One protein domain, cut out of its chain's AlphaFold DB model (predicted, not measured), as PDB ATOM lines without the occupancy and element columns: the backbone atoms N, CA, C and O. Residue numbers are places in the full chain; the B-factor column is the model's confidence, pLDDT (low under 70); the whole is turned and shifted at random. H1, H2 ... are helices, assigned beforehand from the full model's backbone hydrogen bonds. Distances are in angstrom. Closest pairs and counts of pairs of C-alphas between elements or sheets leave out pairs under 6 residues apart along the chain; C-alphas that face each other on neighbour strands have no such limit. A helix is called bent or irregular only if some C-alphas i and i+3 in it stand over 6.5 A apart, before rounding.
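AT A GLANCE: This is residues 2 to 64 of the 71 residues of an uncharacterized protein of Bradyrhizobium jicamae (UniProt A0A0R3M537). Two helices, H1 and H2, meet near their linked ends as a V, and from the far end of H2 a long tail, residues 42 to 64, runs away and turns near residue 53. The tail makes most of the length, and residues 2 to 11 of H1, the arm of the V away from the link, stick out free. The printed part has 63 residues with two named helices, H1 then H2, and no named strand; the class is all helix. It is extended, with a radius of gyration of the C-alphas of 19.4 A, and flat, spanning 56 by 32 by 15 A.

IN THESE COORDINATES: Find C-alpha 2 at (107.870, -13.248, 23.083); from there H1, residues 2 to 21, runs 29.0 A to C-alpha 21 at (82.968, -25.092, 14.049). H1 has a kink of 41 degrees near residue 10 and is irregular, but only just: C-alphas 7 and 10 are 7.0 A apart. Look next at H2, residues 27 to 41, which runs 21.4 A and ends at C-alpha 41 at (92.810, -11.719, 9.414).

HOW THE PARTS SIT: Start at H1, which touches H2 with residues 13 to 21 alone. Their closest C-alphas, those of Met 20 and Arg 30, are 4.0 A apart. The two helices run opposite ways at a steep tilt of 50 degrees. Residues 22 to 26 form the tight link between them. In H2 every O i to N i+4 pair is within hydrogen-bond range; in H1 14 of 16 are.

THE WHOLE: Look to Glu 24 and Ile 64 for the two C-alphas farthest apart, 60.6 A. The printed part has no cut. Its mean pLDDT is 90.9, and no printed residue is under 70.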
ATOM      1  N   ARG A   2     108.302 -13.608  24.456       87.44
ATOM      2  CA  ARG A   2     107.870 -13.248  23.083       87.44
ATOM      3  C   ARG A   2     108.025 -14.378  22.049       87.44
ATOM      4  O   ARG A   2     107.143 -14.552  21.218       87.44
ATOM      5  N   SER A   3     109.120 -15.135  22.102       89.25
ATOM      6  CA  SER A   3     109.360 -16.301  21.236       89.25
ATOM      7  C   SER A   3     108.344 -17.424  21.467       89.25
ATOM      8  O   SER A   3     107.781 -17.944  20.511       89.25
ATOM      9  N   LEU A   4     108.046 -17.726  22.733       91.88
ATOM     10  CA  LEU A   4     107.059 -18.731  23.127       91.88
ATOM     11  C   LEU A   4     105.655 -18.379  22.609       91.88
ATOM     12  O   LEU A   4     104.986 -19.215  22.015       91.88
ATOM     13  N   CYS A   5     105.231 -17.120  22.743       90.31
ATOM     14  CA  CYS A   5     103.934 -16.675  22.224       90.31
ATOM     15  C   CYS A   5     103.826 -16.802  20.693       90.31
ATOM     16  O   CYS A   5     102.759 -17.128  20.175       90.31
ATOM     17  N   ARG A   6     104.923 -16.565  19.958       91.25
ATOM     18  CA  ARG A   6     104.953 -16.762  18.499       91.25
ATOM     19  C   ARG A   6     104.789 -18.236  18.137       91.25
ATOM     20  O   ARG A   6     104.014 -18.535  17.237       91.25
ATOM     21  N   ALA A   7     105.439 -19.135  18.877       94.25
ATOM     22  CA  ALA A   7     105.308 -20.578  18.664       94.25
ATOM     23  C   ALA A   7     103.854 -21.061  18.827       94.25
ATOM     24  O   ALA A   7     103.368 -21.831  18.007       94.25
ATOM     25  N   TYR A   8     103.119 -20.534  19.812       95.25
ATOM     26  CA  TYR A   8     101.711 -20.894  20.030       95.25
ATOM     27  C   TYR A   8     100.715 -20.215  19.087       95.25
ATOM     28  O   TYR A   8      99.526 -20.527  19.136       95.25
ATOM     29  N   THR A   9     101.149 -19.275  18.244       93.75
ATOM     30  CA  THR A   9     100.218 -18.501  17.409       93.75
ATOM     31  C   THR A   9      99.472 -19.403  16.429       93.75
ATOM     32  O   THR A   9      98.250 -19.318  16.331       93.75
ATOM     33  N   GLU A  10     100.183 -20.301  15.748       95.19
ATOM     34  CA  GLU A  10      99.575 -21.214  14.778       95.19
ATOM     35  C   GLU A  10      98.604 -22.191  15.455       95.19
ATOM     36  O   GLU A  10      97.469 -22.363  15.011       95.19
ATOM     37  N   GLU A  11      99.018 -22.777  16.579       96.88
ATOM     38  CA  GLU A  11      98.177 -23.690  17.353       96.88
ATOM     39  C   GLU A  11      96.908 -22.995  17.871       96.88
ATOM     40  O   GLU A  11      95.808 -23.527  17.741       96.88
ATOM     41  N   SER A  12      97.040 -21.765  18.373       96.31
ATOM     42  CA  SER A  12      95.908 -20.966  18.856       96.31
ATOM     43  C   SER A  12      94.892 -20.688  17.748       96.31
ATOM     44  O   SER A  12      93.688 -20.769  17.982       96.31
ATOM     45  N   ILE A  13      95.356 -20.398  16.527       96.69
ATOM     46  CA  ILE A  13      94.475 -20.198  15.366       96.69
ATOM     47  C   ILE A  13      93.705 -21.486  15.052       96.69
ATOM     48  O   ILE A  13      92.490 -21.436  14.847       96.69
ATOM     49  N   ARG A  14      94.384 -22.644  15.056       97.12
ATOM     50  CA  ARG A  14      93.739 -23.948  14.822       97.12
ATOM     51  C   ARG A  14      92.681 -24.257  15.887       97.12
ATOM     52  O   ARG A  14      91.577 -24.668  15.533       97.12
ATOM     53  N   HIS A  15      92.975 -23.993  17.161       97.31
ATOM     54  CA  HIS A  15      92.023 -24.178  18.264       97.31
ATOM     55  C   HIS A  15      90.799 -23.268  18.145       97.31
ATOM     56  O   HIS A  15      89.671 -23.744  18.261       97.31
ATOM     57  N   LEU A  16      90.983 -21.981  17.842       97.12
ATOM     58  CA  LEU A  16      89.862 -21.055  17.633       97.12
ATOM     59  C   LEU A  16      88.966 -21.503  16.468       97.12
ATOM     60  O   LEU A  16      87.740 -21.480  16.580       97.12
ATOM     61  N   ALA A  17      89.564 -21.970  15.367       97.25
ATOM     62  CA  ALA A  17      88.813 -22.498  14.232       97.25
ATOM     63  C   ALA A  17      88.022 -23.766  14.598       97.25
ATOM     64  O   ALA A  17      86.890 -23.931  14.137       97.25
ATOM     65  N   ALA A  18      88.584 -24.643  15.436       97.44
ATOM     66  CA  ALA A  18      87.888 -25.822  15.943       97.44
ATOM     67  C   ALA A  18      86.696 -25.436  16.838       97.44
ATOM     68  O   ALA A  18      85.581 -25.899  16.589       97.44
ATOM     69  N   ILE A  19      86.902 -24.524  17.800       97.69
ATOM     70  CA  ILE A  19      85.854 -24.030  18.708       97.69
ATOM     71  C   ILE A  19      84.680 -23.448  17.920       97.69
ATOM     72  O   ILE A  19      83.533 -23.806  18.167       97.69
ATOM     73  N   MET A  20      84.947 -22.588  16.933       96.94
ATOM     74  CA  MET A  20      83.899 -21.951  16.129       96.94
ATOM     75  C   MET A  20      83.040 -22.963  15.345       96.94
ATOM     76  O   MET A  20      81.854 -22.717  15.125       96.94
ATOM     77  N   ARG A  21      83.624 -24.091  14.914       96.12
ATOM     78  CA  ARG A  21      82.968 -25.092  14.049       96.12
ATOM     79  C   ARG A  21      82.174 -26.147  14.819       96.12
ATOM     80  O   ARG A  21      81.203 -26.678  14.284       96.12
ATOM     81  N   GLN A  22      82.584 -26.480  16.039       94.69
ATOM     82  CA  GLN A  22      81.985 -27.571  16.810       94.69
ATOM     83  C   GLN A  22      80.752 -27.088  17.584       94.69
ATOM     84  O   GLN A  22      80.794 -26.099  18.315       94.69
ATOM     85  N   ARG A  23      79.624 -27.795  17.434       92.75
ATOM     86  CA  ARG A  23      78.344 -27.423  18.068       92.75
ATOM     87  C   ARG A  23      78.302 -27.658  19.578       92.75
ATOM     88  O   ARG A  23      77.434 -27.081  20.229       92.75
ATOM     89  N   GLU A  24      79.216 -28.466  20.107       96.00
ATOM     90  CA  GLU A  24      79.313 -28.786  21.536       96.00
ATOM     91  C   GLU A  24      79.701 -27.578  22.398       96.00
ATOM     92  O   GLU A  24      79.276 -27.481  23.548       96.00
ATOM     93  N   TYR A  25      80.441 -26.613  21.841       95.81
ATOM     94  CA  TYR A  25      80.804 -25.404  22.575       95.81
ATOM     95  C   TYR A  25      79.633 -24.423  22.676       95.81
ATOM     96  O   TYR A  25      78.852 -24.295  21.723       95.81
ATOM     97  N   PRO A  26      79.542 -23.645  23.773       97.44
ATOM     98  CA  PRO A  26      78.518 -22.621  23.938       97.44
ATOM     99  C   PRO A  26      78.477 -21.638  22.756       97.44
ATOM    100  O   PRO A  26      79.538 -21.228  22.273       97.44
ATOM    101  N   PRO A  27      77.289 -21.175  22.318       97.06
ATOM    102  CA  PRO A  27      77.169 -20.234  21.202       97.06
ATOM    103  C   PRO A  27      78.057 -18.993  21.340       97.06
ATOM    104  O   PRO A  27      78.712 -18.602  20.376       97.06
ATOM    105  N   ALA A  28      78.150 -18.428  22.547       97.56
ATOM    106  CA  ALA A  28      79.007 -17.282  22.836       97.56
ATOM    107  C   ALA A  28      80.496 -17.570  22.571       97.56
ATOM    108  O   ALA A  28      81.174 -16.743  21.969       97.56
ATOM    109  N   ALA A  29      81.002 -18.749  22.950       97.50
ATOM    110  CA  ALA A  29      82.398 -19.120  22.712       97.50
ATOM    111  C   ALA A  29      82.709 -19.221  21.211       97.50
ATOM    112  O   ALA A  29      83.755 -18.758  20.761       97.50
ATOM    113  N   ARG A  30      81.770 -19.753  20.421       98.12
ATOM    114  CA  ARG A  30      81.910 -19.848  18.960       98.12
ATOM    115  C   ARG A  30      81.922 -18.476  18.294       98.12
ATOM    116  O   ARG A  30      82.768 -18.226  17.442       98.12
ATOM    117  N   VAL A  31      81.018 -17.585  18.711       97.44
ATOM    118  CA  VAL A  31      80.966 -16.194  18.228       97.44
ATOM    119  C   VAL A  31      82.257 -15.456  18.578       97.44
ATOM    120  O   VAL A  31      82.834 -14.795  17.720       97.44
ATOM    121  N   GLN A  32      82.762 -15.615  19.803       97.69
ATOM    122  CA  GLN A  32      84.022 -14.988  20.198       97.69
ATOM    123  C   GLN A  32      85.214 -15.531  19.408       97.69
ATOM    124  O   GLN A  32      86.049 -14.751  18.956       97.69
ATOM    125  N   ALA A  33      85.280 -16.845  19.176       97.56
ATOM    126  CA  ALA A  33      86.324 -17.431  18.345       97.56
ATOM    127  C   ALA A  33      86.284 -16.898  16.901       97.56
ATOM    128  O   ALA A  33      87.333 -16.575  16.342       97.56
ATOM    129  N   ALA A  34      85.085 -16.730  16.330       96.62
ATOM    130  CA  ALA A  34      84.895 -16.117  15.018       96.62
ATOM    131  C   ALA A  34      85.413 -14.671  14.980       96.62
ATOM    132  O   ALA A  34      86.230 -14.337  14.123       96.62
ATOM    133  N   ASN A  35      85.001 -13.838  15.941       95.81
ATOM    134  CA  ASN A  35      85.430 -12.440  16.035       95.81
ATOM    135  C   ASN A  35      86.954 -12.319  16.133       95.81
ATOM    136  O   ASN A  35      87.560 -11.545  15.403       95.81
ATOM    137  N   ILE A  36      87.593 -13.132  16.982       96.19
ATOM    138  CA  ILE A  36      89.050 -13.100  17.173       96.19
ATOM    139  C   ILE A  36      89.804 -13.440  15.878       96.19
ATOM    140  O   ILE A  36      90.857 -12.854  15.610       96.19
ATOM    141  N   LEU A  37      89.302 -14.399  15.091       95.69
ATOM    142  CA  LEU A  37      89.903 -14.775  13.810       95.69
ATOM    143  C   LEU A  37      89.724 -13.675  12.760       95.69
ATOM    144  O   LEU A  37      90.683 -13.347  12.060       95.69
ATOM    145  N   LEU A  38      88.528 -13.087  12.671       94.81
ATOM    146  CA  LEU A  38      88.231 -12.012  11.724       94.81
ATOM    147  C   LEU A  38      89.041 -10.750  12.033       94.81
ATOM    148  O   LEU A  38      89.721 -10.245  11.144       94.81
ATOM    149  N   ASP A  39      89.072 -10.324  13.297       93.94
ATOM    150  CA  ASP A  39      89.854  -9.169  13.753       93.94
ATOM    151  C   ASP A  39      91.353  -9.329  13.452       93.94
ATOM    152  O   ASP A  39      92.051  -8.344  13.217       93.94
ATOM    153  N   ARG A  40      91.874 -10.565  13.458       92.06
ATOM    154  CA  ARG A  40      93.280 -10.849  13.125       92.06
ATOM    155  C   ARG A  40      93.553 -10.946  11.629       92.06
ATOM    156  O   ARG A  40      94.632 -10.544  11.206       92.06
ATOM    157  N   GLY A  41      92.636 -11.526  10.856       91.25
ATOM    158  CA  GLY A  41      92.810 -11.719   9.414       91.25
ATOM    159  C   GLY A  41      92.530 -10.459   8.597       91.25
ATOM    160  O   GLY A  41      93.209 -10.209   7.608       91.25
ATOM    161  N   TRP A  42      91.557  -9.662   9.035       91.31
ATOM    162  CA  TRP A  42      91.053  -8.495   8.306       91.31
ATOM    163  C   TRP A  42      91.287  -7.174   9.040       91.31
ATOM    164  O   TRP A  42      91.128  -6.109   8.449       91.31
ATOM    165  N   GLY A  43      91.693  -7.227  10.310       88.31
ATOM    166  CA  GLY A  43      91.774  -6.045  11.158       88.31
ATOM    167  C   GLY A  43      90.408  -5.628  11.703       88.31
ATOM    168  O   GLY A  43      89.374  -6.232  11.417       88.31
ATOM    169  N   LYS A  44      90.413  -4.568  12.514       84.88
ATOM    170  CA  LYS A  44      89.185  -3.916  12.976       84.88
ATOM    171  C   LYS A  44      88.729  -2.867  11.959       84.88
ATOM    172  O   LYS A  44      89.579  -2.306  11.265       84.88
ATOM    173  N   PRO A  45      87.422  -2.550  11.903       81.69
ATOM    174  CA  PRO A  45      86.933  -1.427  11.117       81.69
ATOM    175  C   PRO A  45      87.722  -0.144  11.433       81.69
ATOM    176  O   PRO A  45      88.044   0.080  12.607       81.69
ATOM    177  N   PRO A  46      88.027   0.697  10.427       81.12
ATOM    178  CA  PRO A  46      88.707   1.965  10.655       81.12
ATOM    179  C   PRO A  46      87.946   2.786  11.696       81.12
ATOM    180  O   PRO A  46      86.744   3.018  11.550       81.12
ATOM    181  N   GLN A  47      88.629   3.221  12.754       81.19
ATOM    182  CA  GLN A  47      88.026   4.174  13.677       81.19
ATOM    183  C   GLN A  47      87.974   5.539  12.994       81.19
ATOM    184  O   GLN A  47      88.990   6.043  12.519       81.19
ATOM    185  N   ALA A  48      86.789   6.145  12.963       80.62
ATOM    186  CA  ALA A  48      86.669   7.546  12.605       80.62
ATOM    187  C   ALA A  48      87.351   8.372  13.703       80.62
ATOM    188  O   ALA A  48      86.880   8.420  14.839       80.62
ATOM    189  N   HIS A  49      88.486   8.982  13.379       79.88
ATOM    190  CA  HIS A  49      89.126   9.944  14.259       79.88
ATOM    191  C   HIS A  49      88.606  11.336  13.894       79.88
ATOM    192  O   HIS A  49      88.831  11.813  12.785       79.88
ATOM    193  N   THR A  50      87.904  11.974  14.825       81.88
ATOM    194  CA  THR A  50      87.431  13.355  14.689       81.88
ATOM    195  C   THR A  50      88.110  14.233  15.732       81.88
ATOM    196  O   THR A  50      88.316  13.807  16.870       81.88
ATOM    197  N   GLY A  51      88.444  15.461  15.357       78.56
ATOM    198  CA  GLY A  51      88.842  16.530  16.263       78.56
ATOM    199  C   GLY A  51      87.706  16.975  17.192       78.56
ATOM    200  O   GLY A  51      86.570  16.497  17.122       78.56
ATOM    201  N   GLU A  52      88.027  17.903  18.092       78.69
ATOM    202  CA  GLU A  52      87.095  18.437  19.086       78.69
ATOM    203  C   GLU A  52      85.801  18.960  18.430       78.69
ATOM    204  O   GLU A  52      85.830  19.743  17.477       78.69
ATOM    205  N   GLY A  53      84.650  18.492  18.923       80.75
ATOM    206  CA  GLY A  53      83.339  18.847  18.371       80.75
ATOM    207  C   GLY A  53      83.009  18.204  17.017       80.75
ATOM    208  O   GLY A  53      82.169  18.736  16.299       80.75
ATOM    209  N   GLY A  54      83.664  17.095  16.649       78.69
ATOM    210  CA  GLY A  54      83.400  16.385  15.389       78.69
ATOM    211  C   GLY A  54      84.058  17.023  14.162       78.69
ATOM    212  O   GLY A  54      83.694  16.697  13.037       78.69
ATOM    213  N   LYS A  55      84.997  17.951  14.373       78.44
ATOM    214  CA  LYS A  55      85.734  18.646  13.308       78.44
ATOM    215  C   LYS A  55      86.873  17.780  12.774       78.44
ATOM    216  O   LYS A  55      87.215  16.760  13.362       78.44
ATOM    217  N   ASP A  56      87.502  18.207  11.689       81.06
ATOM    218  CA  ASP A  56      88.707  17.550  11.185       81.06
ATOM    219  C   ASP A  56      89.884  17.694  12.163       81.06
ATOM    220  O   ASP A  56      89.969  18.639  12.957       81.06
ATOM    221  N   ILE A  57      90.810  16.738  12.115       85.06
ATOM    222  CA  ILE A  57      92.013  16.752  12.952       85.06
ATOM    223  C   ILE A  57      93.015  17.754  12.377       85.06
ATOM    224  O   ILE A  57      93.507  17.582  11.264       85.06
ATOM    225  N   CYS A  58      93.377  18.765  13.168       80.12
ATOM    226  CA  CYS A  58      94.480  19.674  12.864       80.12
ATOM    227  C   CYS A  58      95.754  19.206  13.583       80.12
ATOM    228  O   CYS A  58      95.799  19.174  14.814       80.12
ATOM    229  N   VAL A  59      96.798  18.847  12.829       86.50
ATOM    230  CA  VAL A  59      98.107  18.461  13.379       86.50
ATOM    231  C   VAL A  59      99.078  19.630  13.224       86.50
ATOM    232  O   VAL A  59      99.379  20.044  12.109       86.50
ATOM    233  N   THR A  60      99.603  20.149  14.338       87.56
ATOM    234  CA  THR A  60     100.704  21.130  14.321       87.56
ATOM    235  C   THR A  60     102.017  20.419  14.633       87.56
ATOM    236  O   THR A  60     102.229  19.979  15.762       87.56
ATOM    237  N   ILE A  61     102.913  20.318  13.652       89.38
ATOM    238  CA  ILE A  61     104.256  19.752  13.839       89.38
ATOM    239  C   ILE A  61     105.201  20.888  14.246       89.38
ATOM    240  O   ILE A  61     105.343  21.863  13.512       89.38
ATOM    241  N   ARG A  62     105.845  20.783  15.415       89.19
ATOM    242  CA  ARG A  62     106.870  21.736  15.875       89.19
ATOM    243  C   ARG A  62     108.200  21.017  16.055       89.19
ATOM    244  O   ARG A  62     108.266  20.032  16.784       89.19
ATOM    245  N   GLN A  63     109.249  21.531  15.421       85.06
ATOM    246  CA  GLN A  63     110.621  21.114  15.688       85.06
ATOM    247  C   GLN A  63     111.182  22.004  16.801       85.06
ATOM    248  O   GLN A  63     111.260  23.220  16.638       85.06
ATOM    249  N   ILE A  64     111.536  21.409  17.939       83.44
ATOM    250  CA  ILE A  64     112.193  22.115  19.044       83.44
ATOM    251  C   ILE A  64     113.693  21.864  18.912       83.44
ATOM    252  O   ILE A  64     114.138  20.722  18.999       83.44
TER     253      ILE A  64